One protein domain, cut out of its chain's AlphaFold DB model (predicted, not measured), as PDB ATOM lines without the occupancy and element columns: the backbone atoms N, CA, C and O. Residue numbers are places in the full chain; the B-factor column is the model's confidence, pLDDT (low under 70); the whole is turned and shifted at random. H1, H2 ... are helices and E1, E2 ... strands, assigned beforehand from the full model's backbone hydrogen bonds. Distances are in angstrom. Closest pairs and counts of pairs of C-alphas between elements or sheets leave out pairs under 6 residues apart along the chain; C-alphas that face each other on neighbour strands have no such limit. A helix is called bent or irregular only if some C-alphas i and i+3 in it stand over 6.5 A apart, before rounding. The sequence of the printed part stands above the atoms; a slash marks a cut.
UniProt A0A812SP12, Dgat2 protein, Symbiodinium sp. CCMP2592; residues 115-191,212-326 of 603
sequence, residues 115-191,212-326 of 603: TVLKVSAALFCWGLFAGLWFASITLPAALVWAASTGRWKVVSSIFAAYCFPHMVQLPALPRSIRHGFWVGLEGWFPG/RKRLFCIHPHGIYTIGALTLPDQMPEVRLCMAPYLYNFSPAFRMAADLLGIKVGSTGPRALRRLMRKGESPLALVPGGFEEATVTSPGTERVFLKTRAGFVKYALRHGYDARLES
ATOM      1  N   THR A 115     -96.944 -46.613 -25.103       79.12
ATOM      2  CA  THR A 115     -96.844 -47.107 -26.483       79.12
ATOM      3  C   THR A 115     -96.026 -46.162 -27.361       79.12
ATOM      4  O   THR A 115     -95.126 -46.620 -28.060       79.12
ATOM      5  N   VAL A 116     -96.276 -44.849 -27.293       83.00
ATOM      6  CA  VAL A 116     -95.513 -43.849 -28.061       83.00
ATOM      7  C   VAL A 116     -94.033 -43.873 -27.677       83.00
ATOM      8  O   VAL A 116     -93.182 -43.968 -28.557       83.00
ATOM      9  N   LEU A 117     -93.718 -43.884 -26.377       79.69
ATOM     10  CA  LEU A 117     -92.338 -43.974 -25.885       79.69
ATOM     11  C   LEU A 117     -91.619 -45.229 -26.394       79.69
ATOM     12  O   LEU A 117     -90.479 -45.140 -26.849       79.69
ATOM     13  N   LYS A 118     -92.290 -46.389 -26.366       77.31
ATOM     14  CA  LYS A 118     -91.735 -47.644 -26.892       77.31
ATOM     15  C   LYS A 118     -91.455 -47.558 -28.391       77.31
ATOM     16  O   LYS A 118     -90.365 -47.923 -28.814       77.31
ATOM     17  N   VAL A 119     -92.397 -47.042 -29.181       80.69
ATOM     18  CA  VAL A 119     -92.230 -46.897 -30.639       80.69
ATOM     19  C   VAL A 119     -91.099 -45.922 -30.972       80.69
ATOM     20  O   VAL A 119     -90.269 -46.218 -31.829       80.69
ATOM     21  N   SER A 120     -91.005 -44.787 -30.277       81.56
ATOM     22  CA  SER A 120     -89.920 -43.820 -30.479       81.56
ATOM     23  C   SER A 120     -88.551 -44.401 -30.120       81.56
ATOM     24  O   SER A 120     -87.603 -44.241 -30.890       81.56
ATOM     25  N   ALA A 121     -88.443 -45.118 -28.998       80.50
ATOM     26  CA  ALA A 121     -87.210 -45.803 -28.610       80.50
ATOM     27  C   ALA A 121     -86.813 -46.875 -29.636       80.50
ATOM     28  O   ALA A 121     -85.649 -46.964 -30.029       80.50
ATOM     29  N   ALA A 122     -87.791 -47.641 -30.123       78.75
ATOM     30  CA  ALA A 122     -87.601 -48.666 -31.136       78.75
ATOM     31  C   ALA A 122     -87.104 -48.070 -32.466       78.75
ATOM     32  O   ALA A 122     -86.145 -48.583 -33.041       78.75
ATOM     33  N   LEU A 123     -87.694 -46.964 -32.934       83.81
ATOM     34  CA  LEU A 123     -87.255 -46.251 -34.141       83.81
ATOM     35  C   LEU A 123     -85.845 -45.672 -33.992       83.81
ATOM     36  O   LEU A 123     -85.038 -45.787 -34.913       83.81
ATOM     37  N   PHE A 124     -85.530 -45.084 -32.835       84.94
ATOM     38  CA  PHE A 124     -84.201 -44.541 -32.561       84.94
ATOM     39  C   PHE A 124     -83.125 -45.632 -32.588       84.94
ATOM     40  O   PHE A 124     -82.112 -45.481 -33.273       84.94
ATOM     41  N   CYS A 125     -83.357 -46.756 -31.903       81.31
ATOM     42  CA  CYS A 125     -82.414 -47.876 -31.881       81.31
ATOM     43  C   CYS A 125     -82.204 -48.458 -33.284       81.31
ATOM     44  O   CYS A 125     -81.074 -48.758 -33.668       81.31
ATOM     45  N   TRP A 126     -83.274 -48.551 -34.079       80.19
ATOM     46  CA  TRP A 126     -83.197 -49.031 -35.457       80.19
ATOM     47  C   TRP A 126     -82.447 -48.058 -36.371       80.19
ATOM     48  O   TRP A 126     -81.601 -48.477 -37.157       80.19
ATOM     49  N   GLY A 127     -82.701 -46.754 -36.236       83.50
ATOM     50  CA  GLY A 127     -81.979 -45.709 -36.960       83.50
ATOM     51  C   GLY A 127     -80.485 -45.708 -36.635       83.50
ATOM     52  O   GLY A 127     -79.658 -45.644 -37.544       83.50
ATOM     53  N   LEU A 128     -80.131 -45.868 -35.355       83.44
ATOM     54  CA  LEU A 128     -78.743 -46.022 -34.921       83.44
ATOM     55  C   LEU A 128     -78.107 -47.268 -35.549       83.44
ATOM     56  O   LEU A 128     -77.026 -47.190 -36.126       83.44
ATOM     57  N   PHE A 129     -78.792 -48.408 -35.481       80.81
ATOM     58  CA  PHE A 129     -78.303 -49.672 -36.015       80.81
ATOM     59  C   PHE A 129     -78.102 -49.638 -37.541       80.81
ATOM     60  O   PHE A 129     -77.028 -49.990 -38.034       80.81
ATOM     61  N   ALA A 130     -79.089 -49.147 -38.293       81.88
ATOM     62  CA  ALA A 130     -78.985 -48.960 -39.739       81.88
ATOM     63  C   ALA A 130     -77.882 -47.951 -40.100       81.88
ATOM     64  O   ALA A 130     -77.119 -48.173 -41.041       81.88
ATOM     65  N   GLY A 131     -77.743 -46.879 -39.313       86.00
ATOM     66  CA  GLY A 131     -76.672 -45.896 -39.453       86.00
ATOM     67  C   GLY A 131     -75.280 -46.507 -39.281       86.00
ATOM     68  O   GLY A 131     -74.393 -46.235 -40.089       86.00
ATOM     69  N   LEU A 132     -75.088 -47.389 -38.293       85.12
ATOM     70  CA  LEU A 132     -73.829 -48.115 -38.085       85.12
ATOM     71  C   LEU A 132     -73.480 -49.014 -39.279       85.12
ATOM     72  O   LEU A 132     -72.325 -49.044 -39.715       85.12
ATOM     73  N   TRP A 133     -74.465 -49.713 -39.843       81.56
ATOM     74  CA  TRP A 133     -74.281 -50.523 -41.051       81.56
ATOM     75  C   TRP A 133     -73.936 -49.675 -42.274       81.56
ATOM     76  O   TRP A 133     -72.982 -49.980 -42.993       81.56
ATOM     77  N   PHE A 134     -74.659 -48.578 -42.488       85.31
ATOM     78  CA  PHE A 134     -74.400 -47.675 -43.603       85.31
ATOM     79  C   PHE A 134     -73.005 -47.044 -43.501       85.31
ATOM     80  O   PHE A 134     -72.252 -47.028 -44.477       85.31
ATOM     81  N   ALA A 135     -72.618 -46.599 -42.303       85.25
ATOM     82  CA  ALA A 135     -71.278 -46.100 -42.016       85.25
ATOM     83  C   ALA A 135     -70.216 -47.155 -42.368       85.25
ATOM     84  O   ALA A 135     -69.261 -46.867 -43.084       85.25
ATOM     85  N   SER A 136     -70.425 -48.404 -41.955       83.06
ATOM     86  CA  SER A 136     -69.501 -49.516 -42.212       83.06
ATOM     87  C   SER A 136     -69.228 -49.758 -43.701       83.06
ATOM     88  O   SER A 136     -68.097 -50.051 -44.077       83.06
ATOM     89  N   ILE A 137     -70.241 -49.587 -44.555       83.44
ATOM     90  CA  ILE A 137     -70.124 -49.763 -46.011       83.44
ATOM     91  C   ILE A 137     -69.488 -48.532 -46.675       83.44
ATOM     92  O   ILE A 137     -68.705 -48.657 -47.618       83.44
ATOM     93  N   THR A 138     -69.817 -47.330 -46.196       88.38
ATOM     94  CA  THR A 138     -69.431 -46.061 -46.836       88.38
ATOM     95  C   THR A 138     -68.060 -45.539 -46.417       88.38
ATOM     96  O   THR A 138     -67.385 -44.903 -47.228       88.38
ATOM     97  N   LEU A 139     -67.598 -45.828 -45.198       89.19
ATOM     98  CA  LEU A 139     -66.305 -45.368 -44.679       89.19
ATOM     99  C   LEU A 139     -65.097 -45.801 -45.534       89.19
ATOM    100  O   LEU A 139     -64.230 -44.958 -45.771       89.19
ATOM    101  N   PRO A 140     -64.995 -47.053 -46.029       88.81
ATOM    102  CA  PRO A 140     -63.917 -47.439 -46.940       88.81
ATOM    103  C   PRO A 140     -63.918 -46.623 -48.239       88.81
ATOM    104  O   PRO A 140     -62.870 -46.163 -48.686       88.81
ATOM    105  N   ALA A 141     -65.097 -46.391 -48.827       90.25
ATOM    106  CA  ALA A 141     -65.229 -45.586 -50.040       90.25
ATOM    107  C   ALA A 141     -64.867 -44.114 -49.782       90.25
ATOM    108  O   ALA A 141     -64.155 -43.502 -50.578       90.25
ATOM    109  N   ALA A 142     -65.286 -43.567 -48.638       91.88
ATOM    110  CA  ALA A 142     -64.925 -42.223 -48.203       91.88
ATOM    111  C   ALA A 142     -63.411 -42.074 -47.984       91.88
ATOM    112  O   ALA A 142     -62.850 -41.041 -48.346       91.88
ATOM    113  N   LEU A 143     -62.740 -43.102 -47.452       92.75
ATOM    114  CA  LEU A 143     -61.284 -43.126 -47.292       92.75
ATOM    115  C   LEU A 143     -60.570 -43.073 -48.648       92.75
ATOM    116  O   LEU A 143     -59.681 -42.244 -48.835       92.75
ATOM    117  N   VAL A 144     -60.983 -43.916 -49.601       93.69
ATOM    118  CA  VAL A 144     -60.412 -43.943 -50.959       93.69
ATOM    119  C   VAL A 144     -60.642 -42.611 -51.673       93.69
ATOM    120  O   VAL A 144     -59.717 -42.067 -52.271       93.69
ATOM    121  N   TRP A 145     -61.845 -42.046 -51.568       96.25
ATOM    122  CA  TRP A 145     -62.171 -40.739 -52.139       96.25
ATOM    123  C   TRP A 145     -61.377 -39.591 -51.496       96.25
ATOM    124  O   TRP A 145     -60.886 -38.697 -52.187       96.25
ATOM    125  N   ALA A 146     -61.213 -39.601 -50.172       96.25
ATOM    126  CA  ALA A 146     -60.419 -38.597 -49.473       96.25
ATOM    127  C   ALA A 146     -58.935 -38.686 -49.861       96.25
ATOM    128  O   ALA A 146     -58.290 -37.654 -50.051       96.25
ATOM    129  N   ALA A 147     -58.410 -39.903 -50.031       95.94
ATOM    130  CA  ALA A 147     -57.045 -40.131 -50.491       95.94
ATOM    131  C   ALA A 147     -56.850 -39.666 -51.943       95.94
ATOM    132  O   ALA A 147     -55.893 -38.949 -52.227       95.94
ATOM    133  N   SER A 148     -57.782 -39.989 -52.847       96.69
ATOM    134  CA  SER A 148     -57.683 -39.603 -54.263       96.69
ATOM    135  C   SER A 148     -57.834 -38.099 -54.503       96.69
ATOM    136  O   SER A 148     -57.330 -37.580 -55.493       96.69
ATOM    137  N   THR A 149     -58.487 -37.381 -53.586       97.00
ATOM    138  CA  THR A 149     -58.654 -35.920 -53.642       97.00
ATOM    139  C   THR A 149     -57.611 -35.149 -52.822       97.00
ATOM    140  O   THR A 149     -57.733 -33.934 -52.673       97.00
ATOM    141  N   GLY A 150     -56.596 -35.828 -52.270       96.62
ATOM    142  CA  GLY A 150     -55.524 -35.199 -51.483       96.62
ATOM    143  C   GLY A 150     -55.978 -34.628 -50.132       96.62
ATOM    144  O   GLY A 150     -55.293 -33.794 -49.538       96.62
ATOM    145  N   ARG A 151     -57.137 -35.054 -49.611       96.88
ATOM    146  CA  ARG A 151     -57.708 -34.579 -48.340       96.88
ATOM    147  C   ARG A 151     -57.114 -35.330 -47.148       96.88
ATOM    148  O   ARG A 151     -57.824 -36.006 -46.402       96.88
ATOM    149  N   TRP A 152     -55.812 -35.172 -46.925       95.81
ATOM    150  CA  TRP A 152     -55.059 -35.939 -45.924       95.81
ATOM    151  C   TRP A 152     -55.585 -35.810 -44.490       95.81
ATOM    152  O   TRP A 152     -55.581 -36.792 -43.763       95.81
ATOM    153  N   LYS A 153     -56.144 -34.658 -44.088       95.94
ATOM    154  CA  LYS A 153     -56.788 -34.514 -42.763       95.94
ATOM    155  C   LYS A 153     -57.963 -35.483 -42.574       95.94
ATOM    156  O   LYS A 153     -58.125 -36.058 -41.499       95.94
ATOM    157  N   VAL A 154     -58.767 -35.684 -43.622       94.31
ATOM    158  CA  VAL A 154     -59.908 -36.613 -43.608       94.31
ATOM    159  C   VAL A 154     -59.409 -38.056 -43.612       94.31
ATOM    160  O   VAL A 154     -59.899 -38.861 -42.828       94.31
ATOM    161  N   VAL A 155     -58.389 -38.361 -44.422       95.31
ATOM    162  CA  VAL A 155     -57.725 -39.676 -44.438       95.31
ATOM    163  C   VAL A 155     -57.205 -40.035 -43.049       95.31
ATOM    164  O   VAL A 155     -57.557 -41.092 -42.534       95.31
ATOM    165  N   SER A 156     -56.442 -39.144 -42.411       94.50
ATOM    166  CA  SER A 156     -55.898 -39.365 -41.068       94.50
ATOM    167  C   SER A 156     -56.999 -39.540 -40.023       94.50
ATOM    168  O   SER A 156     -56.878 -40.402 -39.161       94.50
ATOM    169  N   SER A 157     -58.092 -38.775 -40.120       93.50
ATOM    170  CA  SER A 157     -59.230 -38.885 -39.194       93.50
ATOM    171  C   SER A 157     -59.962 -40.220 -39.342       93.50
ATOM    172  O   SER A 157     -60.240 -40.890 -38.351       93.50
ATOM    173  N   ILE A 158     -60.239 -40.639 -40.581       91.25
ATOM    174  CA  ILE A 158     -60.868 -41.932 -40.860       91.25
ATOM    175  C   ILE A 158     -59.937 -43.065 -40.419       91.25
ATOM    176  O   ILE A 158     -60.374 -43.972 -39.719       91.25
ATOM    177  N   PHE A 159     -58.651 -43.001 -40.765       91.69
ATOM    178  CA  PHE A 159     -57.661 -43.998 -40.364       91.69
ATOM    179  C   PHE A 159     -57.549 -44.116 -38.838       91.69
ATOM    180  O   PHE A 159     -57.591 -45.224 -38.308       91.69
ATOM    181  N   ALA A 160     -57.506 -42.991 -38.118       91.38
ATOM    182  CA  ALA A 160     -57.536 -42.982 -36.658       91.38
ATOM    183  C   ALA A 160     -58.802 -43.660 -36.113       91.38
ATOM    184  O   ALA A 160     -58.705 -44.474 -35.198       91.38
ATOM    185  N   ALA A 161     -59.969 -43.409 -36.718       89.06
ATOM    186  CA  ALA A 161     -61.210 -44.088 -36.353       89.06
ATOM    187  C   ALA A 161     -61.158 -45.607 -36.606       89.06
ATOM    188  O   ALA A 161     -61.723 -46.359 -35.821       89.06
ATOM    189  N   TYR A 162     -60.452 -46.085 -37.640       89.44
ATOM    190  CA  TYR A 162     -60.209 -47.521 -37.853       89.44
ATOM    191  C   TYR A 162     -59.261 -48.122 -36.810       89.44
ATOM    192  O   TYR A 162     -59.484 -49.242 -36.361       89.44
ATOM    193  N   CYS A 163     -58.210 -47.405 -36.416       89.88
ATOM    194  CA  CYS A 163     -57.229 -47.909 -35.454       89.88
ATOM    195  C   CYS A 163     -57.749 -47.895 -34.011       89.88
ATOM    196  O   CYS A 163     -57.446 -48.808 -33.240       89.88
ATOM    197  N   PHE A 164     -58.547 -46.891 -33.648       89.44
ATOM    198  CA  PHE A 164     -58.973 -46.639 -32.273       89.44
ATOM    199  C   PHE A 164     -59.594 -47.866 -31.566       89.44
ATOM    200  O   PHE A 164     -59.087 -48.234 -30.506       89.44
ATOM    201  N   PRO A 165     -60.562 -48.607 -32.148       86.00
ATOM    202  CA  PRO A 165     -61.205 -49.754 -31.486       86.00
ATOM    203  C   PRO A 165     -60.293 -50.986 -31.350       86.00
ATOM    204  O   PRO A 165     -60.634 -51.969 -30.687       86.00
ATOM    205  N   HIS A 166     -59.144 -50.985 -32.030       83.19
ATOM    206  CA  HIS A 166     -58.123 -52.026 -31.900       83.19
ATOM    207  C   HIS A 166     -57.092 -51.700 -30.817       83.19
ATOM    208  O   HIS A 166     -56.430 -52.616 -30.332       83.19
ATOM    209  N   MET A 167     -56.961 -50.422 -30.454       87.94
ATOM    210  CA  MET A 167     -55.998 -49.935 -29.469       87.94
ATOM    211  C   MET A 167     -56.637 -49.695 -28.102       87.94
ATOM    212  O   MET A 167     -56.002 -49.943 -27.083       87.94
ATOM    213  N   VAL A 168     -57.887 -49.234 -28.083       86.75
ATOM    214  CA  VAL A 168     -58.607 -48.840 -26.871       86.75
ATOM    215  C   VAL A 168     -59.892 -49.651 -26.770       86.75
ATOM    216  O   VAL A 168     -60.701 -49.653 -27.694       86.75
ATOM    217  N   GLN A 169     -60.080 -50.333 -25.639       83.00
ATOM    218  CA  GLN A 169     -61.362 -50.940 -25.284       83.00
ATOM    219  C   GLN A 169     -62.212 -49.894 -24.571       83.00
ATOM    220  O   GLN A 169     -61.784 -49.328 -23.564       83.00
ATOM    221  N   LEU A 170     -63.402 -49.620 -25.103       87.12
ATOM    222  CA  LEU A 170     -64.331 -48.692 -24.467       87.12
ATOM    223  C   LEU A 170     -65.041 -49.373 -23.286       87.12
ATOM    224  O   LEU A 170     -65.389 -50.552 -23.379       87.12
ATOM    225  N   PRO A 171     -65.280 -48.655 -22.176       88.38
ATOM    226  CA  PRO A 171     -66.082 -49.184 -21.085       88.38
ATOM    227  C   PRO A 171     -67.544 -49.333 -21.520       88.38
ATOM    228  O   PRO A 171     -68.081 -48.497 -22.251       88.38
ATOM    229  N   ALA A 172     -68.203 -50.380 -21.027       89.12
ATOM    230  CA  ALA A 172     -69.628 -50.573 -21.255       89.12
ATOM    231  C   ALA A 172     -70.442 -49.437 -20.611       89.12
ATOM    232  O   ALA A 172     -70.159 -49.001 -19.491       89.12
ATOM    233  N   LEU A 173     -71.494 -48.997 -21.298       89.31
ATOM    234  CA  LEU A 173     -72.423 -47.990 -20.801       89.31
ATOM    235  C   LEU A 173     -73.177 -48.482 -19.547       89.31
ATOM    236  O   LEU A 173     -73.343 -49.696 -19.340       89.31
ATOM    237  N   PRO A 174     -73.694 -47.551 -18.718       88.38
ATOM    238  CA  PRO A 174     -74.556 -47.877 -17.589       88.38
ATOM    239  C   PRO A 174     -75.679 -48.846 -17.973       88.38
ATOM    240  O   PRO A 174     -76.254 -48.755 -19.061       88.38
ATOM    241  N   ARG A 175     -76.013 -49.770 -17.060       83.00
ATOM    242  CA  ARG A 175     -77.032 -50.811 -17.297       83.00
ATOM    243  C   ARG A 175     -78.373 -50.235 -17.758       83.00
ATOM    244  O   ARG A 175     -79.002 -50.843 -18.608       83.00
ATOM    245  N   SER A 176     -78.776 -49.066 -17.259       81.06
ATOM    246  CA  SER A 176     -80.018 -48.388 -17.655       81.06
ATOM    247  C   SER A 176     -80.059 -48.025 -19.142       81.06
ATOM    248  O   SER A 176     -81.067 -48.260 -19.801       81.06
ATOM    249  N   ILE A 177     -78.957 -47.506 -19.688       83.88
ATOM    250  CA  ILE A 177     -78.857 -47.128 -21.106       83.88
ATOM    251  C   ILE A 177     -78.853 -48.379 -21.984       83.88
ATOM    252  O   ILE A 177     -79.566 -48.439 -22.983       83.88
ATOM    253  N   ARG A 178     -78.091 -49.403 -21.581       83.75
ATOM    254  CA  ARG A 178     -78.042 -50.683 -22.300       83.75
ATOM    255  C   ARG A 178     -79.400 -51.378 -22.301       83.75
ATOM    256  O   ARG A 178     -79.868 -51.778 -23.355       83.75
ATOM    257  N   HIS A 179     -80.064 -51.435 -21.150       81.25
ATOM    258  CA  HIS A 179     -81.406 -51.996 -21.037       81.25
ATOM    259  C   HIS A 179     -82.415 -51.240 -21.910       81.25
ATOM    260  O   HIS A 179     -83.196 -51.869 -22.610       81.25
ATOM    261  N   GLY A 180     -82.354 -49.903 -21.957       79.44
ATOM    262  CA  GLY A 180     -83.195 -49.111 -22.861       79.44
ATOM    263  C   GLY A 180     -82.971 -49.442 -24.342       79.44
ATOM    264  O   GLY A 180     -83.937 -49.546 -25.097       79.44
ATOM    265  N   PHE A 181     -81.716 -49.665 -24.746       81.75
ATOM    266  CA  PHE A 181     -81.385 -50.125 -26.097       81.75
ATOM    267  C   PHE A 181     -81.981 -51.512 -26.390       81.75
ATOM    268  O   PHE A 181     -82.610 -51.697 -27.430       81.75
ATOM    269  N   TRP A 182     -81.840 -52.463 -25.463       79.44
ATOM    270  CA  TRP A 182     -82.366 -53.821 -25.624       79.44
ATOM    271  C   TRP A 182     -83.890 -53.859 -25.674       79.44
ATOM    272  O   TRP A 182     -84.442 -54.433 -26.605       79.44
ATOM    273  N   VAL A 183     -84.573 -53.147 -24.775       77.94
ATOM    274  CA  VAL A 183     -86.040 -53.012 -24.788       77.94
ATOM    275  C   VAL A 183     -86.530 -52.383 -26.097       77.94
ATOM    276  O   VAL A 183     -87.553 -52.795 -26.647       77.94
ATOM    277  N   GLY A 184     -85.800 -51.397 -26.631       77.44
ATOM    278  CA  GLY A 184     -86.097 -50.804 -27.935       77.44
ATOM    279  C   GLY A 184     -85.939 -51.796 -29.090       77.44
ATOM    280  O   GLY A 184     -86.756 -51.801 -30.011       77.44
ATOM    281  N   LEU A 185     -84.918 -52.654 -29.036       75.94
ATOM    282  CA  LEU A 185     -84.666 -53.695 -30.033       75.94
ATOM    283  C   LEU A 185     -85.710 -54.824 -29.960       75.94
ATOM    284  O   LEU A 185     -86.235 -55.238 -30.990       75.94
ATOM    285  N   GLU A 186     -86.053 -55.281 -28.753       72.56
ATOM    286  CA  GLU A 186     -87.079 -56.300 -28.497       72.56
ATOM    287  C   GLU A 186     -88.472 -55.855 -28.943       72.56
ATOM    288  O   GLU A 186     -89.246 -56.672 -29.437       72.56
ATOM    289  N   GLY A 187     -88.783 -54.560 -28.832       70.12
ATOM    290  CA  GLY A 187     -90.072 -53.997 -29.241       70.12
ATOM    291  C   GLY A 187     -90.433 -54.213 -30.717       70.12
ATOM    292  O   GLY A 187     -91.605 -54.110 -31.073       70.12
ATOM    293  N   TRP A 188     -89.459 -54.542 -31.572       69.12
ATOM    294  CA  TRP A 188     -89.679 -54.890 -32.980       69.12
ATOM    295  C   TRP A 188     -90.055 -56.357 -33.214       69.12
ATOM    296  O   TRP A 188     -90.510 -56.695 -34.307       69.12
ATOM    297  N   PHE A 189     -89.877 -57.230 -32.219       69.00
ATOM    298  CA  PHE A 189     -90.159 -58.657 -32.327       69.00
ATOM    299  C   PHE A 189     -91.475 -58.989 -31.612       69.00
ATOM    300  O   PHE A 189     -91.510 -59.069 -30.379       69.00
ATOM    301  N   PRO A 190     -92.587 -59.186 -32.350       56.34
ATOM    302  CA  PRO A 190     -93.858 -59.552 -31.740       56.34
ATOM    303  C   PRO A 190     -93.726 -60.920 -31.053       56.34
ATOM    304  O   PRO A 190     -93.510 -61.933 -31.713       56.34
ATOM    305  N   GLY A 191     -93.838 -60.934 -29.721       59.75
ATOM    306  CA  GLY A 191     -93.693 -62.137 -28.888       59.75
ATOM    307  C   GLY A 191     -92.426 -62.191 -28.028       59.75
ATOM    308  O   GLY A 191     -92.270 -63.144 -27.270       59.75
ATOM    309  N   ARG A 212     -68.172 -78.410 -20.635       64.94
ATOM    310  CA  ARG A 212     -68.457 -78.447 -22.083       64.94
ATOM    311  C   ARG A 212     -68.194 -77.115 -22.780       64.94
ATOM    312  O   ARG A 212     -68.838 -76.102 -22.508       64.94
ATOM    313  N   LYS A 213     -67.284 -77.133 -23.757       83.19
ATOM    314  CA  LYS A 213     -67.051 -76.000 -24.659       83.19
ATOM    315  C   LYS A 213     -68.193 -75.926 -25.670       83.19
ATOM    316  O   LYS A 213     -68.389 -76.847 -26.453       83.19
ATOM    317  N   ARG A 214     -68.936 -74.823 -25.668       84.06
ATOM    318  CA  ARG A 214     -70.105 -74.610 -26.536       84.06
ATOM    319  C   ARG A 214     -69.818 -73.634 -27.673       84.06
ATOM    320  O   ARG A 214     -69.199 -72.586 -27.449       84.06
ATOM    321  N   LEU A 215     -70.277 -73.991 -28.875       83.75
ATOM    322  CA  LEU A 215     -70.356 -73.126 -30.048       83.75
ATOM    323  C   LEU A 215     -71.815 -73.041 -30.520       83.75
ATOM    324  O   LEU A 215     -72.361 -74.021 -31.020       83.75
ATOM    325  N   PHE A 216     -72.411 -71.858 -30.408       85.19
ATOM    326  CA  PHE A 216     -73.747 -71.557 -30.909       85.19
ATOM    327  C   PHE A 216     -73.692 -71.152 -32.381       85.19
ATOM    328  O   PHE A 216     -72.945 -70.245 -32.763       85.19
ATOM    329  N   CYS A 217     -74.494 -71.818 -33.207       81.81
ATOM    330  CA  CYS A 217     -74.702 -71.471 -34.605       81.81
ATOM    331  C   CYS A 217     -76.092 -70.846 -34.770       81.81
ATOM    332  O   CYS A 217     -77.095 -71.550 -34.729       81.81
ATOM    333  N   ILE A 218     -76.129 -69.523 -34.936       79.31
ATOM    334  CA  ILE A 218     -77.353 -68.716 -34.892       79.31
ATOM    335  C   ILE A 218     -77.965 -68.591 -36.288       79.31
ATOM    336  O   ILE A 218     -77.327 -68.048 -37.188       79.31
ATOM    337  N   HIS A 219     -79.209 -69.027 -36.453       72.31
ATOM    338  CA  HIS A 219     -79.986 -68.919 -37.690       72.31
ATOM    339  C   HIS A 219     -81.418 -68.438 -37.358       72.31
ATOM    340  O   HIS A 219     -81.907 -68.768 -36.275       72.31
ATOM    341  N   PRO A 220     -82.102 -67.656 -38.222       68.88
ATOM    342  CA  PRO A 220     -81.698 -67.203 -39.556       68.88
ATOM    343  C   PRO A 220     -80.638 -66.095 -39.560       68.88
ATOM    344  O   PRO A 220     -80.622 -65.227 -38.687       68.88
ATOM    345  N   HIS A 221     -79.768 -66.081 -40.580       73.06
ATOM    346  CA  HIS A 221     -78.798 -64.992 -40.758       73.06
ATOM    347  C   HIS A 221     -79.508 -63.650 -40.994       73.06
ATOM    348  O   HIS A 221     -79.132 -62.636 -40.404       73.06
ATOM    349  N   GLY A 222     -80.528 -63.622 -41.862       70.62
ATOM    350  CA  GLY A 222     -81.219 -62.399 -42.291       70.62
ATOM    351  C   GLY A 222     -80.287 -61.338 -42.907       70.62
ATOM    352  O   GLY A 222     -79.077 -61.528 -43.010       70.62
ATOM    353  N   ILE A 223     -80.828 -60.187 -43.317       70.00
ATOM    354  CA  ILE A 223     -79.998 -59.071 -43.825       70.00
ATOM    355  C   ILE A 223     -79.166 -58.446 -42.693       70.00
ATOM    356  O   ILE A 223     -78.013 -58.079 -42.892       70.00
ATOM    357  N   TYR A 224     -79.758 -58.349 -41.501       70.31
ATOM    358  CA  TYR A 224     -79.217 -57.586 -40.375       70.31
ATOM    359  C   TYR A 224     -78.788 -58.434 -39.172       70.31
ATOM    360  O   TYR A 224     -78.210 -57.898 -38.231       70.31
ATOM    361  N   THR A 225     -79.081 -59.739 -39.177       76.00
ATOM    362  CA  THR A 225     -78.627 -60.696 -38.148       76.00
ATOM    363  C   THR A 225     -78.939 -60.268 -36.711       76.00
ATOM    364  O   THR A 225     -78.170 -60.499 -35.779       76.00
ATOM    365  N   ILE A 226     -80.099 -59.633 -36.525       74.50
ATOM    366  CA  ILE A 226     -80.483 -58.998 -35.259       74.50
ATOM    367  C   ILE A 226     -80.599 -60.028 -34.128       74.50
ATOM    368  O   ILE A 226     -80.166 -59.747 -33.015       74.50
ATOM    369  N   GLY A 227     -81.076 -61.244 -34.419       74.12
ATOM    370  CA  GLY A 227     -81.178 -62.315 -33.419       74.12
ATOM    371  C   GLY A 227     -79.834 -62.718 -32.800       74.12
ATOM    372  O   GLY A 227     -79.785 -63.186 -31.668       74.12
ATOM    373  N   ALA A 228     -78.714 -62.482 -33.489       78.94
ATOM    374  CA  ALA A 228     -77.400 -62.730 -32.909       78.94
ATOM    375  C   ALA A 228     -76.957 -61.634 -31.935       78.94
ATOM    376  O   ALA A 228     -76.189 -61.899 -31.013       78.94
ATOM    377  N   LEU A 229     -77.438 -60.406 -32.135       77.62
ATOM    378  CA  LEU A 229     -77.114 -59.263 -31.285       77.62
ATOM    379  C   LEU A 229     -77.898 -59.258 -29.985       77.62
ATOM    380  O   LEU A 229     -77.471 -58.594 -29.054       77.62
ATOM    381  N   THR A 230     -78.997 -60.000 -29.904       77.00
ATOM    382  CA  THR A 230     -79.818 -60.113 -28.692       77.00
ATOM    383  C   THR A 230     -79.300 -61.196 -27.747       77.00
ATOM    384  O   THR A 230     -79.578 -61.160 -26.553       77.00
ATOM    385  N   LEU A 231     -78.495 -62.141 -28.248       79.12
ATOM    386  CA  LEU A 231     -77.930 -63.224 -27.440       79.12
ATOM    387  C   LEU A 231     -77.063 -62.737 -26.257       79.12
ATOM    388  O   LEU A 231     -77.220 -63.283 -25.171       79.12
ATOM    389  N   PRO A 232     -76.192 -61.714 -26.391       82.50
ATOM    390  CA  PRO A 232     -75.402 -61.184 -25.277       82.50
ATOM    391  C   PRO A 232     -76.215 -60.565 -24.134       82.50
ATOM    392  O   PRO A 232     -75.674 -60.424 -23.040       82.50
ATOM    393  N   ASP A 233     -77.473 -60.174 -24.361       79.44
ATOM    394  CA  ASP A 233     -78.341 -59.690 -23.280       79.44
ATOM    395  C   ASP A 233     -78.780 -60.849 -22.369       79.44
ATOM    396  O   ASP A 233     -78.763 -60.733 -21.147       79.44
ATOM    397  N   GLN A 234     -79.060 -62.013 -22.967       77.50
ATOM    398  CA  GLN A 234     -79.463 -63.228 -22.248       77.50
ATOM    399  C   GLN A 234     -78.267 -64.061 -21.763       77.50
ATOM    400  O   GLN A 234     -78.367 -64.758 -20.756       77.50
ATOM    401  N   MET A 235     -77.127 -63.976 -22.458       79.50
ATOM    402  CA  MET A 235     -75.876 -64.678 -22.150       79.50
ATOM    403  C   MET A 235     -74.675 -63.715 -22.216       79.50
ATOM    404  O   MET A 235     -73.923 -63.732 -23.195       79.50
ATOM    405  N   PRO A 236     -74.446 -62.866 -21.196       82.56
ATOM    406  CA  PRO A 236     -73.383 -61.849 -21.206       82.56
ATOM    407  C   PRO A 236     -71.960 -62.407 -21.362       82.56
ATOM    408  O   PRO A 236     -71.019 -61.699 -21.740       82.56
ATOM    409  N   GLU A 237     -71.762 -63.682 -21.042       84.75
ATOM    410  CA  GLU A 237     -70.499 -64.384 -21.205       84.75
ATOM    411  C   GLU A 237     -70.180 -64.746 -22.661       84.75
ATOM    412  O   GLU A 237     -68.999 -64.943 -22.967       84.75
ATOM    413  N   VAL A 238     -71.185 -64.788 -23.547       88.12
ATOM    414  CA  VAL A 238     -71.034 -65.231 -24.936       88.12
ATOM    415  C   VAL A 238     -70.155 -64.283 -25.741       88.12
ATOM    416  O   VAL A 238     -70.296 -63.060 -25.696       88.12
ATOM    417  N   ARG A 239     -69.238 -64.854 -26.526       91.62
ATOM    418  CA  ARG A 239     -68.446 -64.098 -27.497       91.62
ATOM    419  C   ARG A 239     -69.037 -64.246 -28.893       91.62
ATOM    420  O   ARG A 239     -68.915 -65.304 -29.517       91.62
ATOM    421  N   LEU A 240     -69.601 -63.158 -29.407       90.69
ATOM    422  CA  LEU A 240     -70.181 -63.099 -30.741       90.69
ATOM    423  C   LEU A 240     -69.081 -62.943 -31.803       90.69
ATOM    424  O   LEU A 240     -68.415 -61.914 -31.920       90.69
ATOM    425  N   CYS A 241     -68.873 -63.996 -32.584       90.88
ATOM    426  CA  CYS A 241     -67.904 -64.066 -33.664       90.88
ATOM    427  C   CYS A 241     -68.535 -63.570 -34.968       90.88
ATOM    428  O   CYS A 241     -69.430 -64.198 -35.531       90.88
ATOM    429  N   MET A 242     -68.011 -62.460 -35.477       87.69
ATOM    430  CA  MET A 242     -68.515 -61.747 -36.648       87.69
ATOM    431  C   MET A 242     -67.632 -61.971 -37.874       87.69
ATOM    432  O   MET A 242     -66.467 -62.372 -37.763       87.69
ATOM    433  N   ALA A 243     -68.159 -61.664 -39.062       86.06
ATOM    434  CA  ALA A 243     -67.387 -61.705 -40.300       86.06
ATOM    435  C   ALA A 243     -66.092 -60.869 -40.177       86.06
ATOM    436  O   ALA A 243     -66.118 -59.786 -39.587       86.06
ATOM    437  N   PRO A 244     -64.952 -61.308 -40.753       87.00
ATOM    438  CA  PRO A 244     -63.694 -60.554 -40.698       87.00
ATOM    439  C   PRO A 244     -63.813 -59.122 -41.216       87.00
ATOM    440  O   PRO A 244     -63.087 -58.251 -40.741       87.00
ATOM    441  N   TYR A 245     -64.723 -58.893 -42.168       84.50
ATOM    442  CA  TYR A 245     -65.034 -57.559 -42.659       84.50
ATOM    443  C   TYR A 245     -65.644 -56.688 -41.557       84.50
ATOM    444  O   TYR A 245     -65.039 -55.694 -41.180       84.50
ATOM    445  N   LEU A 246     -66.757 -57.121 -40.957       82.69
ATOM    446  CA  LEU A 246     -67.426 -56.388 -39.879       82.69
ATOM    447  C   LEU A 246     -66.514 -56.195 -38.652       82.69
ATOM    448  O   LEU A 246     -66.528 -55.156 -38.007       82.69
ATOM    449  N   TYR A 247     -65.659 -57.173 -38.342       86.81
ATOM    450  CA  TYR A 247     -64.773 -57.091 -37.180       86.81
ATOM    451  C   TYR A 247     -63.580 -56.129 -37.356       86.81
ATOM    452  O   TYR A 247     -63.160 -55.501 -36.383       86.81
ATOM    453  N   ASN A 248     -62.997 -56.038 -38.561       84.38
ATOM    454  CA  ASN A 248     -61.787 -55.231 -38.807       84.38
ATOM    455  C   ASN A 248     -62.057 -53.925 -39.561       84.38
ATOM    456  O   ASN A 248     -61.279 -52.985 -39.442       84.38
ATOM    457  N   PHE A 249     -63.119 -53.874 -40.366       82.94
ATOM    458  CA  PHE A 249     -63.396 -52.765 -41.277       82.94
ATOM    459  C   PHE A 249     -64.664 -51.980 -40.915       82.94
ATOM    460  O   PHE A 249     -65.136 -51.161 -41.698       82.94
ATOM    461  N   SER A 250     -65.220 -52.198 -39.724       86.75
ATOM    462  CA  SER A 250     -66.413 -51.487 -39.250       86.75
ATOM    463  C   SER A 250     -66.176 -50.920 -37.848       86.75
ATOM    464  O   SER A 250     -66.707 -51.436 -36.862       86.75
ATOM    465  N   PRO A 251     -65.357 -49.856 -37.727       86.94
ATOM    466  CA  PRO A 251     -64.948 -49.328 -36.428       86.94
ATOM    467  C   PRO A 251     -66.126 -48.831 -35.591       86.94
ATOM    468  O   PRO A 251     -66.182 -49.102 -34.395       86.94
ATOM    469  N   ALA A 252     -67.109 -48.188 -36.228       85.56
ATOM    470  CA  ALA A 252     -68.319 -47.723 -35.557       85.56
ATOM    471  C   ALA A 252     -69.113 -48.885 -34.939       85.56
ATOM    472  O   ALA A 252     -69.556 -48.797 -33.796       85.56
ATOM    473  N   PHE A 253     -69.236 -49.999 -35.669       85.75
ATOM    474  CA  PHE A 253     -69.923 -51.194 -35.185       85.75
ATOM    475  C   PHE A 253     -69.213 -51.796 -33.968       85.75
ATOM    476  O   PHE A 253     -69.848 -52.166 -32.985       85.75
ATOM    477  N   ARG A 254     -67.879 -51.845 -34.005       86.50
ATOM    478  CA  ARG A 254     -67.066 -52.363 -32.904       86.50
ATOM    479  C   ARG A 254     -67.131 -51.484 -31.655       86.50
ATOM    480  O   ARG A 254     -67.321 -52.009 -30.567       86.50
ATOM    481  N   MET A 255     -67.047 -50.165 -31.815       88.25
ATOM    482  CA  MET A 255     -67.219 -49.228 -30.700       88.25
ATOM    483  C   MET A 255     -68.611 -49.348 -30.079       88.25
ATOM    484  O   MET A 255     -68.736 -49.360 -28.860       88.25
ATOM    485  N   ALA A 256     -69.652 -49.471 -30.906       87.19
ATOM    486  CA  ALA A 256     -71.011 -49.689 -30.423       87.19
ATOM    487  C   ALA A 256     -71.130 -51.010 -29.648       87.19
ATOM    488  O   ALA A 256     -71.731 -51.031 -28.579       87.19
ATOM    489  N   ALA A 257     -70.513 -52.089 -30.136       88.06
ATOM    490  CA  ALA A 257     -70.486 -53.368 -29.433       88.06
ATOM    491  C   ALA A 257     -69.796 -53.260 -28.060       88.06
ATOM    492  O   ALA A 257     -70.359 -53.729 -27.071       88.06
ATOM    493  N   ASP A 258     -68.647 -52.580 -27.972       88.50
ATOM    494  CA  ASP A 258     -67.942 -52.347 -26.703       88.50
ATOM    495  C   ASP A 258     -68.796 -51.516 -25.723       88.50
ATOM    496  O   ASP A 258     -68.960 -51.890 -24.561       88.50
ATOM    497  N   LEU A 259     -69.431 -50.436 -26.202       89.19
ATOM    498  CA  LEU A 259     -70.334 -49.595 -25.402       89.19
ATOM    499  C   LEU A 259     -71.578 -50.357 -24.917       89.19
ATOM    500  O   LEU A 259     -72.073 -50.104 -23.818       89.19
ATOM    501  N   LEU A 260     -72.075 -51.318 -25.697       86.75
ATOM    502  CA  LEU A 260     -73.162 -52.216 -25.296       86.75
ATOM    503  C   LEU A 260     -72.677 -53.371 -24.397       86.75
ATOM    504  O   LEU A 260     -73.490 -54.102 -23.830       86.75
ATOM    505  N   GLY A 261     -71.366 -53.513 -24.189       86.12
ATOM    506  CA  GLY A 261     -70.768 -54.586 -23.394       86.12
ATOM    507  C   GLY A 261     -70.801 -55.953 -24.083       86.12
ATOM    508  O   GLY A 261     -70.749 -56.977 -23.405       86.12
ATOM    509  N   ILE A 262     -70.902 -55.982 -25.413       88.19
ATOM    510  CA  ILE A 262     -70.931 -57.204 -26.216       88.19
ATOM    511  C   ILE A 262     -69.497 -57.666 -26.466       88.19
ATOM    512  O   ILE A 262     -68.702 -56.974 -27.105       88.19
ATOM    513  N   LYS A 263     -69.158 -58.884 -26.035       89.81
ATOM    514  CA  LYS A 263     -67.858 -59.480 -26.357       89.81
ATOM    515  C   LYS A 263     -67.832 -59.891 -27.825       89.81
ATOM    516  O   LYS A 263     -68.521 -60.825 -28.226       89.81
ATOM    517  N   VAL A 264     -66.984 -59.249 -28.621       89.75
ATOM    518  CA  VAL A 264     -66.853 -59.551 -30.053       89.75
ATOM    519  C   VAL A 264     -65.621 -60.399 -30.380       89.75
ATOM    520  O   VAL A 264     -64.617 -60.427 -29.660       89.75
ATOM    521  N   GLY A 265     -65.700 -61.132 -31.487       89.69
ATOM    522  CA  GLY A 265     -64.614 -61.908 -32.078       89.69
ATOM    523  C   GLY A 265     -64.743 -61.968 -33.599       89.69
ATOM    524  O   GLY A 265     -65.718 -61.485 -34.166       89.69
ATOM    525  N   SER A 266     -63.773 -62.583 -34.278       90.00
ATOM    526  CA  SER A 266     -63.823 -62.780 -35.733       90.00
ATOM    527  C   SER A 266     -63.955 -64.258 -36.098       90.00
ATOM    528  O   SER A 266     -63.221 -65.095 -35.571       90.00
ATOM    529  N   THR A 267     -64.813 -64.565 -37.074       87.19
ATOM    530  CA  THR A 267     -64.945 -65.895 -37.700       87.19
ATOM    531  C   THR A 267     -63.798 -66.232 -38.657       87.19
ATOM    532  O   THR A 267     -63.747 -67.329 -39.213       87.19
ATOM    533  N   GLY A 268     -62.831 -65.325 -38.843       85.56
ATOM    534  CA  GLY A 268     -61.658 -65.563 -39.679       85.56
ATOM    535  C   GLY A 268     -60.851 -66.783 -39.201       85.56
ATOM    536  O   GLY A 268     -60.594 -66.904 -38.001       85.56
ATOM    537  N   PRO A 269     -60.346 -67.655 -40.098       83.06
ATOM    538  CA  PRO A 269     -59.717 -68.928 -39.720       83.06
ATOM    539  C   PRO A 269     -58.582 -68.829 -38.694       83.06
ATOM    540  O   PRO A 269     -58.351 -69.753 -37.917       83.06
ATOM    541  N   ARG A 270     -57.806 -67.737 -38.708       86.25
ATOM    542  CA  ARG A 270     -56.718 -67.507 -37.740       86.25
ATOM    543  C   ARG A 270     -57.250 -67.062 -36.374       86.25
ATOM    544  O   ARG A 270     -56.740 -67.528 -35.359       86.25
ATOM    545  N   ALA A 271     -58.250 -66.182 -36.357       86.88
ATOM    546  CA  ALA A 271     -58.843 -65.646 -35.136       86.88
ATOM    547  C   ALA A 271     -59.685 -66.707 -34.419       86.88
ATOM    548  O   ALA A 271     -59.454 -66.967 -33.242       86.88
ATOM    549  N   LEU A 272     -60.560 -67.402 -35.151       86.62
ATOM    550  CA  LEU A 272     -61.426 -68.438 -34.593       86.62
ATOM    551  C   LEU A 272     -60.618 -69.602 -33.995       86.62
ATOM    552  O   LEU A 272     -60.850 -69.988 -32.854       86.62
ATOM    553  N   ARG A 273     -59.574 -70.084 -34.692       86.69
ATOM    554  CA  ARG A 273     -58.641 -71.089 -34.139       86.69
ATOM    555  C   ARG A 273     -57.921 -70.607 -32.881       86.69
ATOM    556  O   ARG A 273     -57.639 -71.412 -32.003       86.69
ATOM    557  N   ARG A 274     -57.582 -69.315 -32.794       89.69
ATOM    558  CA  ARG A 274     -56.938 -68.743 -31.602       89.69
ATOM    559  C   ARG A 274     -57.899 -68.743 -30.414       89.69
ATOM    560  O   ARG A 274     -57.477 -69.132 -29.333       89.69
ATOM    561  N   LEU A 275     -59.154 -68.343 -30.623       89.44
ATOM    562  CA  LEU A 275     -60.198 -68.357 -29.591       89.44
ATOM    563  C   LEU A 275     -60.470 -69.784 -29.099       89.44
ATOM    564  O   LEU A 275     -60.400 -70.044 -27.903       89.44
ATOM    565  N   MET A 276     -60.654 -70.728 -30.026       87.50
ATOM    566  CA  MET A 276     -60.907 -72.131 -29.687       87.50
ATOM    567  C   MET A 276     -59.715 -72.808 -28.998       87.50
ATOM    568  O   MET A 276     -59.895 -73.582 -28.061       87.50
ATOM    569  N   ARG A 277     -58.478 -72.488 -29.404       85.75
ATOM    570  CA  ARG A 277     -57.266 -72.986 -28.732       85.75
ATOM    571  C   ARG A 277     -57.120 -72.440 -27.315       85.75
ATOM    572  O   ARG A 277     -56.656 -73.168 -26.448       85.75
ATOM    573  N   LYS A 278     -57.511 -71.184 -27.084       87.56
ATOM    574  CA  LYS A 278     -57.560 -70.591 -25.739       87.56
ATOM    575  C   LYS A 278     -58.654 -71.203 -24.858       87.56
ATOM    576  O   LYS A 278     -58.649 -70.950 -23.662       87.56
ATOM    577  N   GLY A 279     -59.571 -71.986 -25.431       83.56
ATOM    578  CA  GLY A 279     -60.697 -72.566 -24.703       83.56
ATOM    579  C   GLY A 279     -61.797 -71.557 -24.381       83.56
ATOM    580  O   GLY A 279     -62.575 -71.795 -23.468       83.56
ATOM    581  N   GLU A 280     -61.876 -70.439 -25.112       86.38
ATOM    582  CA  GLU A 280     -62.931 -69.439 -24.914       86.38
ATOM    583  C   GLU A 280     -64.305 -70.065 -25.169       86.38
ATOM    584  O   GLU A 280     -64.545 -70.628 -26.238       86.38
ATOM    585  N   SER A 281     -65.211 -69.979 -24.202       83.50
ATOM    586  CA  SER A 281     -66.565 -70.513 -24.301       83.50
ATOM    587  C   SER A 281     -67.501 -69.701 -23.398       83.50
ATOM    588  O   SER A 281     -67.050 -69.278 -22.332       83.50
ATOM    589  N   PRO A 282     -68.769 -69.472 -23.787       88.19
ATOM    590  CA  PRO A 282     -69.406 -69.872 -25.043       88.19
ATOM    591  C   PRO A 282     -69.042 -68.965 -26.228       88.19
ATOM    592  O   PRO A 282     -68.905 -67.748 -26.100       88.19
ATOM    593  N   LEU A 283     -68.886 -69.571 -27.408       89.75
ATOM    594  CA  LEU A 283     -68.724 -68.850 -28.674       89.75
ATOM    595  C   LEU A 283     -70.052 -68.861 -29.423       89.75
ATOM    596  O   LEU A 283     -70.746 -69.869 -29.406       89.75
ATOM    597  N   ALA A 284     -70.368 -67.785 -30.131       89.56
ATOM    598  CA  ALA A 284     -71.516 -67.736 -31.025       89.56
ATOM    599  C   ALA A 284     -71.092 -67.237 -32.402       89.56
ATOM    600  O   ALA A 284     -70.282 -66.321 -32.504       89.56
ATOM    601  N   LEU A 285     -71.614 -67.828 -33.468       89.19
ATOM    602  CA  LEU A 285     -71.429 -67.350 -34.832       89.19
ATOM    603  C   LEU A 285     -72.707 -67.548 -35.628       89.19
ATOM    604  O   LEU A 285     -73.558 -68.357 -35.270       89.19
ATOM    605  N   VAL A 286     -72.810 -66.836 -36.737       85.19
ATOM    606  CA  VAL A 286     -73.922 -66.982 -37.673       85.19
ATOM    607  C   VAL A 286     -73.374 -67.752 -38.877       85.19
ATOM    608  O   VAL A 286     -72.484 -67.232 -39.563       85.19
ATOM    609  N   PRO A 287     -73.770 -69.023 -39.081       77.50
ATOM    610  CA  PRO A 287     -73.358 -69.788 -40.247       77.50
ATOM    611  C   PRO A 287     -73.875 -69.146 -41.545       77.50
ATOM    612  O   PRO A 287     -74.828 -68.375 -41.543       77.50
ATOM    613  N   GLY A 288     -73.202 -69.448 -42.658       72.12
ATOM    614  CA  GLY A 288     -73.634 -69.014 -43.988       72.12
ATOM    615  C   GLY A 288     -73.215 -67.601 -44.395       72.12
ATOM    616  O   GLY A 288     -72.054 -67.206 -44.228       72.12
ATOM    617  N   GLY A 289     -74.119 -66.890 -45.068       70.31
ATOM    618  CA  GLY A 289     -73.875 -65.593 -45.697       70.31
ATOM    619  C   GLY A 289     -75.155 -64.909 -46.163       70.31
ATOM    620  O   GLY A 289     -76.255 -65.369 -45.873       70.31
ATOM    621  N   PHE A 290     -75.007 -63.820 -46.921       68.31
ATOM    622  CA  PHE A 290     -76.135 -63.061 -47.474       68.31
ATOM    623  C   PHE A 290     -77.064 -63.921 -48.347       68.31
ATOM    624  O   PHE A 290     -78.250 -63.636 -48.454       68.31
ATOM    625  N   GLU A 291     -76.545 -65.007 -48.922       71.50
ATOM    626  CA  GLU A 291     -77.319 -65.998 -49.665       71.50
ATOM    627  C   GLU A 291     -78.467 -66.591 -48.830       71.50
ATOM    628  O   GLU A 291     -79.512 -66.918 -49.378       71.50
ATOM    629  N   GLU A 292     -78.330 -66.674 -47.502       69.19
ATOM    630  CA  GLU A 292     -79.415 -67.129 -46.623       69.19
ATOM    631  C   GLU A 292     -80.594 -66.156 -46.612       69.19
ATOM    632  O   GLU A 292     -81.744 -66.588 -46.581       69.19
ATOM    633  N   ALA A 293     -80.335 -64.849 -46.724       66.88
ATOM    634  CA  ALA A 293     -81.392 -63.845 -46.792       66.88
ATOM    635  C   ALA A 293     -82.237 -63.977 -48.071       66.88
ATOM    636  O   ALA A 293     -83.405 -63.597 -48.061       66.88
ATOM    637  N   THR A 294     -81.681 -64.534 -49.156       71.81
ATOM    638  CA  THR A 294     -82.407 -64.734 -50.422       71.81
ATOM    639  C   THR A 294     -83.108 -66.089 -50.515       71.81
ATOM    640  O   THR A 294     -84.031 -66.233 -51.314       71.81
ATOM    641  N   VAL A 295     -82.713 -67.071 -49.697       70.19
ATOM    642  CA  VAL A 295     -83.383 -68.381 -49.598       70.19
ATOM    643  C   VAL A 295     -84.244 -68.522 -48.341       70.19
ATOM    644  O   VAL A 295     -84.770 -69.595 -48.084       70.19
ATOM    645  N   THR A 296     -84.423 -67.472 -47.541       64.25
ATOM    646  CA  THR A 296     -85.340 -67.533 -46.395       64.25
ATOM    647  C   THR A 296     -86.783 -67.591 -46.904       64.25
ATOM    648  O   THR A 296     -87.192 -66.775 -47.728       64.25
ATOM    649  N   SER A 297     -87.569 -68.552 -46.419       63.53
ATOM    650  CA  SER A 297     -88.993 -68.705 -46.746       63.53
ATOM    651  C   SER A 297     -89.797 -68.867 -45.458       63.53
ATOM    652  O   SER A 297     -89.373 -69.641 -44.599       63.53
ATOM    653  N   PRO A 298     -90.945 -68.179 -45.296       60.34
ATOM    654  CA  PRO A 298     -91.783 -68.350 -44.114       60.34
ATOM    655  C   PRO A 298     -92.113 -69.829 -43.872       60.34
ATOM    656  O   PRO A 298     -92.555 -70.516 -44.788       60.34
ATOM    657  N   GLY A 299     -91.878 -70.313 -42.652       57.66
ATOM    658  CA  GLY A 299     -92.123 -71.709 -42.273       57.66
ATOM    659  C   GLY A 299     -91.064 -72.713 -42.745       57.66
ATOM    660  O   GLY A 299     -91.245 -73.912 -42.554       57.66
ATOM    661  N   THR A 300     -89.960 -72.273 -43.359       57.78
ATOM    662  CA  THR A 300     -88.855 -73.165 -43.747       57.78
ATOM    663  C   THR A 300     -87.506 -72.483 -43.547       57.78
ATOM    664  O   THR A 300     -87.136 -71.578 -44.298       57.78
ATOM    665  N   GLU A 301     -86.752 -72.973 -42.566       59.38
ATOM    666  CA  GLU A 301     -85.388 -72.534 -42.269       59.38
ATOM    667  C   GLU A 301     -84.398 -73.205 -43.236       59.38
ATOM    668  O   GLU A 301     -84.479 -74.405 -43.502       59.38
ATOM    669  N   ARG A 302     -83.466 -72.441 -43.817       65.81
ATOM    670  CA  ARG A 302     -82.497 -72.955 -44.802       65.81
ATOM    671  C   ARG A 302     -81.126 -72.331 -44.582       65.81
ATOM    672  O   ARG A 302     -80.935 -71.145 -44.832       65.81
ATOM    673  N   VAL A 303     -80.152 -73.155 -44.197       68.12
ATOM    674  CA  VAL A 303     -78.755 -72.736 -43.991       68.12
ATOM    675  C   VAL A 303     -77.932 -73.021 -45.254       68.12
ATOM    676  O   VAL A 303     -77.949 -74.136 -45.777       68.12
ATOM    677  N   PHE A 304     -77.175 -72.041 -45.757       70.44
ATOM    678  CA  PHE A 304     -76.384 -72.178 -46.989       70.44
ATOM    679  C   PHE A 304     -74.882 -72.315 -46.688       70.44
ATOM    680  O   PHE A 304     -74.151 -71.334 -46.535       70.44
ATOM    681  N   LEU A 305     -74.384 -73.560 -46.647       68.44
ATOM    682  CA  LEU A 305     -73.021 -73.894 -46.187       68.44
ATOM    683  C   LEU A 305     -72.050 -74.403 -47.267       68.44
ATOM    684  O   LEU A 305     -71.044 -75.026 -46.929       68.44
ATOM    685  N   LYS A 306     -72.282 -74.112 -48.556       66.25
ATOM    686  CA  LYS A 306     -71.575 -74.746 -49.697       66.25
ATOM    687  C   LYS A 306     -70.049 -74.882 -49.531       66.25
ATOM    688  O   LYS A 306     -69.503 -75.956 -49.752       66.25
ATOM    689  N   THR A 307     -69.350 -73.815 -49.139       63.31
ATOM    690  CA  THR A 307     -67.883 -73.819 -48.929       63.31
ATOM    691  C   THR A 307     -67.462 -73.354 -47.530       63.31
ATOM    692  O   THR A 307     -66.270 -73.274 -47.231       63.31
ATOM    693  N   ARG A 308     -68.425 -73.048 -46.648       67.06
ATOM    694  CA  ARG A 308     -68.200 -72.338 -45.373       67.06
ATOM    695  C   ARG A 308     -68.287 -73.238 -44.131       67.06
ATOM    696  O   ARG A 308     -68.414 -72.732 -43.026       67.06
ATOM    697  N   ALA A 309     -68.120 -74.554 -44.274       70.38
ATOM    698  CA  ALA A 309     -68.144 -75.531 -43.171       70.38
ATOM    699  C   ALA A 309     -66.856 -75.585 -42.307       70.38
ATOM    700  O   ALA A 309     -66.685 -76.460 -41.458       70.38
ATOM    701  N   GLY A 310     -65.912 -74.657 -42.503       76.62
ATOM    702  CA  GLY A 310     -64.627 -74.663 -41.793       76.62
ATOM    703  C   GLY A 310     -64.747 -74.519 -40.270       76.62
ATOM    704  O   GLY A 310     -63.912 -75.061 -39.546       76.62
ATOM    705  N   PHE A 311     -65.787 -73.839 -39.777       79.00
ATOM    706  CA  PHE A 311     -66.029 -73.682 -38.340       79.00
ATOM    707  C   PHE A 311     -66.394 -75.012 -37.666       79.00
ATOM    708  O   PHE A 311     -65.904 -75.259 -36.570       79.00
ATOM    709  N   VAL A 312     -67.134 -75.898 -38.348       77.38
ATOM    710  CA  VAL A 312     -67.460 -77.254 -37.863       77.38
ATOM    711  C   VAL A 312     -66.176 -78.055 -37.669       77.38
ATOM    712  O   VAL A 312     -65.921 -78.614 -36.606       77.38
ATOM    713  N   LYS A 313     -65.285 -78.015 -38.668       77.25
ATOM    714  CA  LYS A 313     -63.963 -78.648 -38.587       77.25
ATOM    715  C   LYS A 313     -63.134 -78.124 -37.410       77.25
ATOM    716  O   LYS A 313     -62.375 -78.889 -36.819       77.25
ATOM    717  N   TYR A 314     -63.212 -76.831 -37.093       76.25
ATOM    718  CA  TYR A 314     -62.488 -76.264 -35.952       76.25
ATOM    719  C   TYR A 314     -63.138 -76.612 -34.614       76.25
ATOM    720  O   TYR A 314     -62.404 -76.922 -33.678       76.25
ATOM    721  N   ALA A 315     -64.470 -76.631 -34.545       77.12
ATOM    722  CA  ALA A 315     -65.214 -77.033 -33.360       77.12
ATOM    723  C   ALA A 315     -64.853 -78.467 -32.948       77.12
ATOM    724  O   ALA A 315     -64.352 -78.677 -31.844       77.12
ATOM    725  N   LEU A 316     -64.942 -79.417 -33.888       71.62
ATOM    726  CA  LEU A 316     -64.587 -80.822 -33.661       71.62
ATOM    727  C   LEU A 316     -63.129 -80.992 -33.205       71.62
ATOM    728  O   LEU A 316     -62.844 -81.726 -32.267       71.62
ATOM    729  N   ARG A 317     -62.187 -80.264 -33.821       76.31
ATOM    730  CA  ARG A 317     -60.757 -80.333 -33.464       76.31
ATOM    731  C   ARG A 317     -60.430 -79.826 -32.063       76.31
ATOM    732  O   ARG A 317     -59.387 -80.188 -31.530       76.31
ATOM    733  N   HIS A 318     -61.245 -78.931 -31.516       75.06
ATOM    734  CA  HIS A 318     -60.993 -78.294 -30.225       75.06
ATOM    735  C   HIS A 318     -61.964 -78.756 -29.125       75.06
ATOM    736  O   HIS A 318     -61.901 -78.222 -28.013       75.06
ATOM    737  N   GLY A 319     -62.808 -79.754 -29.428       72.94
ATOM    738  CA  GLY A 319     -63.777 -80.341 -28.502       72.94
ATOM    739  C   GLY A 319     -64.952 -79.417 -28.184       72.94
ATOM    740  O   GLY A 319     -65.373 -79.365 -27.035       72.94
ATOM    741  N   TYR A 320     -65.416 -78.631 -29.160       75.50
ATOM    742  CA  TYR A 320     -66.625 -77.816 -29.016       75.50
ATOM    743  C   TYR A 320     -67.845 -78.596 -29.501       75.50
ATOM    744  O   TYR A 320     -67.838 -79.094 -30.628       75.50
ATOM    745  N   ASP A 321     -68.893 -78.619 -28.683       62.81
ATOM    746  CA  ASP A 321     -70.229 -79.045 -29.094       62.81
ATOM    747  C   ASP A 321     -70.844 -77.932 -29.960       62.81
ATOM    748  O   ASP A 321     -71.000 -76.788 -29.511       62.81
ATOM    749  N   ALA A 322     -71.085 -78.238 -31.236       48.47
ATOM    750  CA  ALA A 322     -71.617 -77.300 -32.216       48.47
ATOM    751  C   ALA A 322     -73.125 -77.526 -32.345       48.47
ATOM    752  O   ALA A 322     -73.559 -78.428 -33.059       48.47
ATOM    753  N   ARG A 323     -73.917 -76.691 -31.667       50.62
ATOM    754  CA  ARG A 323     -75.381 -76.764 -31.710       50.62
ATOM    755  C   ARG A 323     -75.925 -75.746 -32.709       50.62
ATOM    756  O   ARG A 323     -75.646 -74.549 -32.609       50.62
ATOM    757  N   LEU A 324     -76.684 -76.237 -33.688       40.09
ATOM    758  CA  LEU A 324     -77.548 -75.421 -34.538       40.09
ATOM    759  C   LEU A 324     -78.881 -75.256 -33.808       40.09
ATOM    760  O   LEU A 324     -79.643 -76.212 -33.693       40.09
ATOM    761  N   GLU A 325     -79.146 -74.061 -33.293       39.72
ATOM    762  CA  GLU A 325     -80.466 -73.727 -32.760       39.72
ATOM    763  C   GLU A 325     -81.329 -73.212 -33.914       39.72
ATOM    764  O   GLU A 325     -81.125 -72.105 -34.411       39.72
ATOM    765  N   SER A 326     -82.284 -74.029 -34.363       33.34
ATOM    766  CA  SER A 326     -83.363 -73.600 -35.255       33.34
ATOM    767  C   SER A 326     -84.716 -73.922 -34.624       33.34
ATOM    768  O   SER A 326     -84.941 -75.019 -34.107       33.34
TER     769      SER A 326
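AT A GLANCE: This is residues 115 to 191 and 212 to 326 of the 603 residues of the protein "Dgat2 protein" of Symbiodinium sp. CCMP2592 (UniProt A0A812SP12). A small, strongly twisted sheet of five parallel strands has H4 over one face and H9 over the opposite face, with H7 side by side with H9. Beyond the E3 edge, H6 packs on the long helix arm H1a; H3 meets that arm crosswise, and H1b and H2 make a helical hairpin far from the sheet. The printed part has 192 residues, in the order H1 H2 H3 E1 H4 E2 H5 H6 E3 H7 E4 H8 H9 E5, and the sheet's order is E3 E2 E4 E1 E5. The class is mixed, helices and strands; the whole is compact, with a radius of gyration of the C-alphas of 17.9 A and spans of 50 by 46 by 35 A.

IN THESE COORDINATES: H1, residues 115 to 148, begins at C-alpha 115 (-96.844, -47.107, -26.483). By its hydrogen bonds it was assigned as one helix, but it is bent, with C-alphas 137 and 140 6.7 A apart: H1a is residues 115 to 137, 33.2 A, and H1b residues 140 to 148. H2 is residues 152 to 167, 21.6 A, H3 175 to 186, 16.0 A, E1 213 to 218, 16.2 A, H4 226 to 234, E2 239 to 242, H5 244 to 249, H6 251 to 260, E3 263 to 266, H7 269 to 277, E4 283 to 285, H8 291 to 295 and H9 310 to 318. E5, residues 320 to 325, ends at C-alpha 325 (-80.466, -73.727, -32.760).

HOW THE PARTS SIT: Within hydrogen-bond range are N 240 and O 263 of E2 and E3, 2.8 A, N 241 and O 284 of E2 and E4, 2.7 A, N 216 and O 283 of E1 and E4, 2.8 A, and N 215 and O 321 of E1 and E5, 3.0 A. E2, H5, H6 and E3 form a strand-helix-strand unit, two parallel neighbour strands with helices between, its crossover right-handed. Split units, with another strand between their two, are E1, H4, E2; E3, H7, E4; and E4, H8, H9, E5, each crossover right-handed. H4's height over the sheet is 8.9 A, H9's 8.5 A. H5 and H6 only graze the sheet; H8 is not on it. H7 and H9 touch, closest at C-alphas 276 and 318, 6.2 A, at a shallow tilt of 24 degrees. H1a touches H6, closest at C-alphas 132 and 253, 5.8 A, and H3, closest at C-alphas 122 and 184, 4.1 A, about perpendicular at 90 degrees. H1b and H2, a hairpin, are closest at C-alphas 143 and 155, 5.7 A. Every O i to N i+4 pair is within range in H1a, H1b, H3 and H5 to H9, but 10 of 12 in H2 and 1 of 5 in H4, which has 3 of 6 O i to N i+3 pairs within range.

THE WHOLE: The C-alphas farthest apart, of Gly 150 and Arg 212, are 53.9 A apart. Residues 192 to 211 are not printed; C-alphas 191 and 212 are 30.8 A apart across this cut. The link from H8 to H9, residues 296 to 309, is long. Mean pLDDT of the printed part is 80.7; 27 residues are under 70, among them 296 to 303 and 321 to 326.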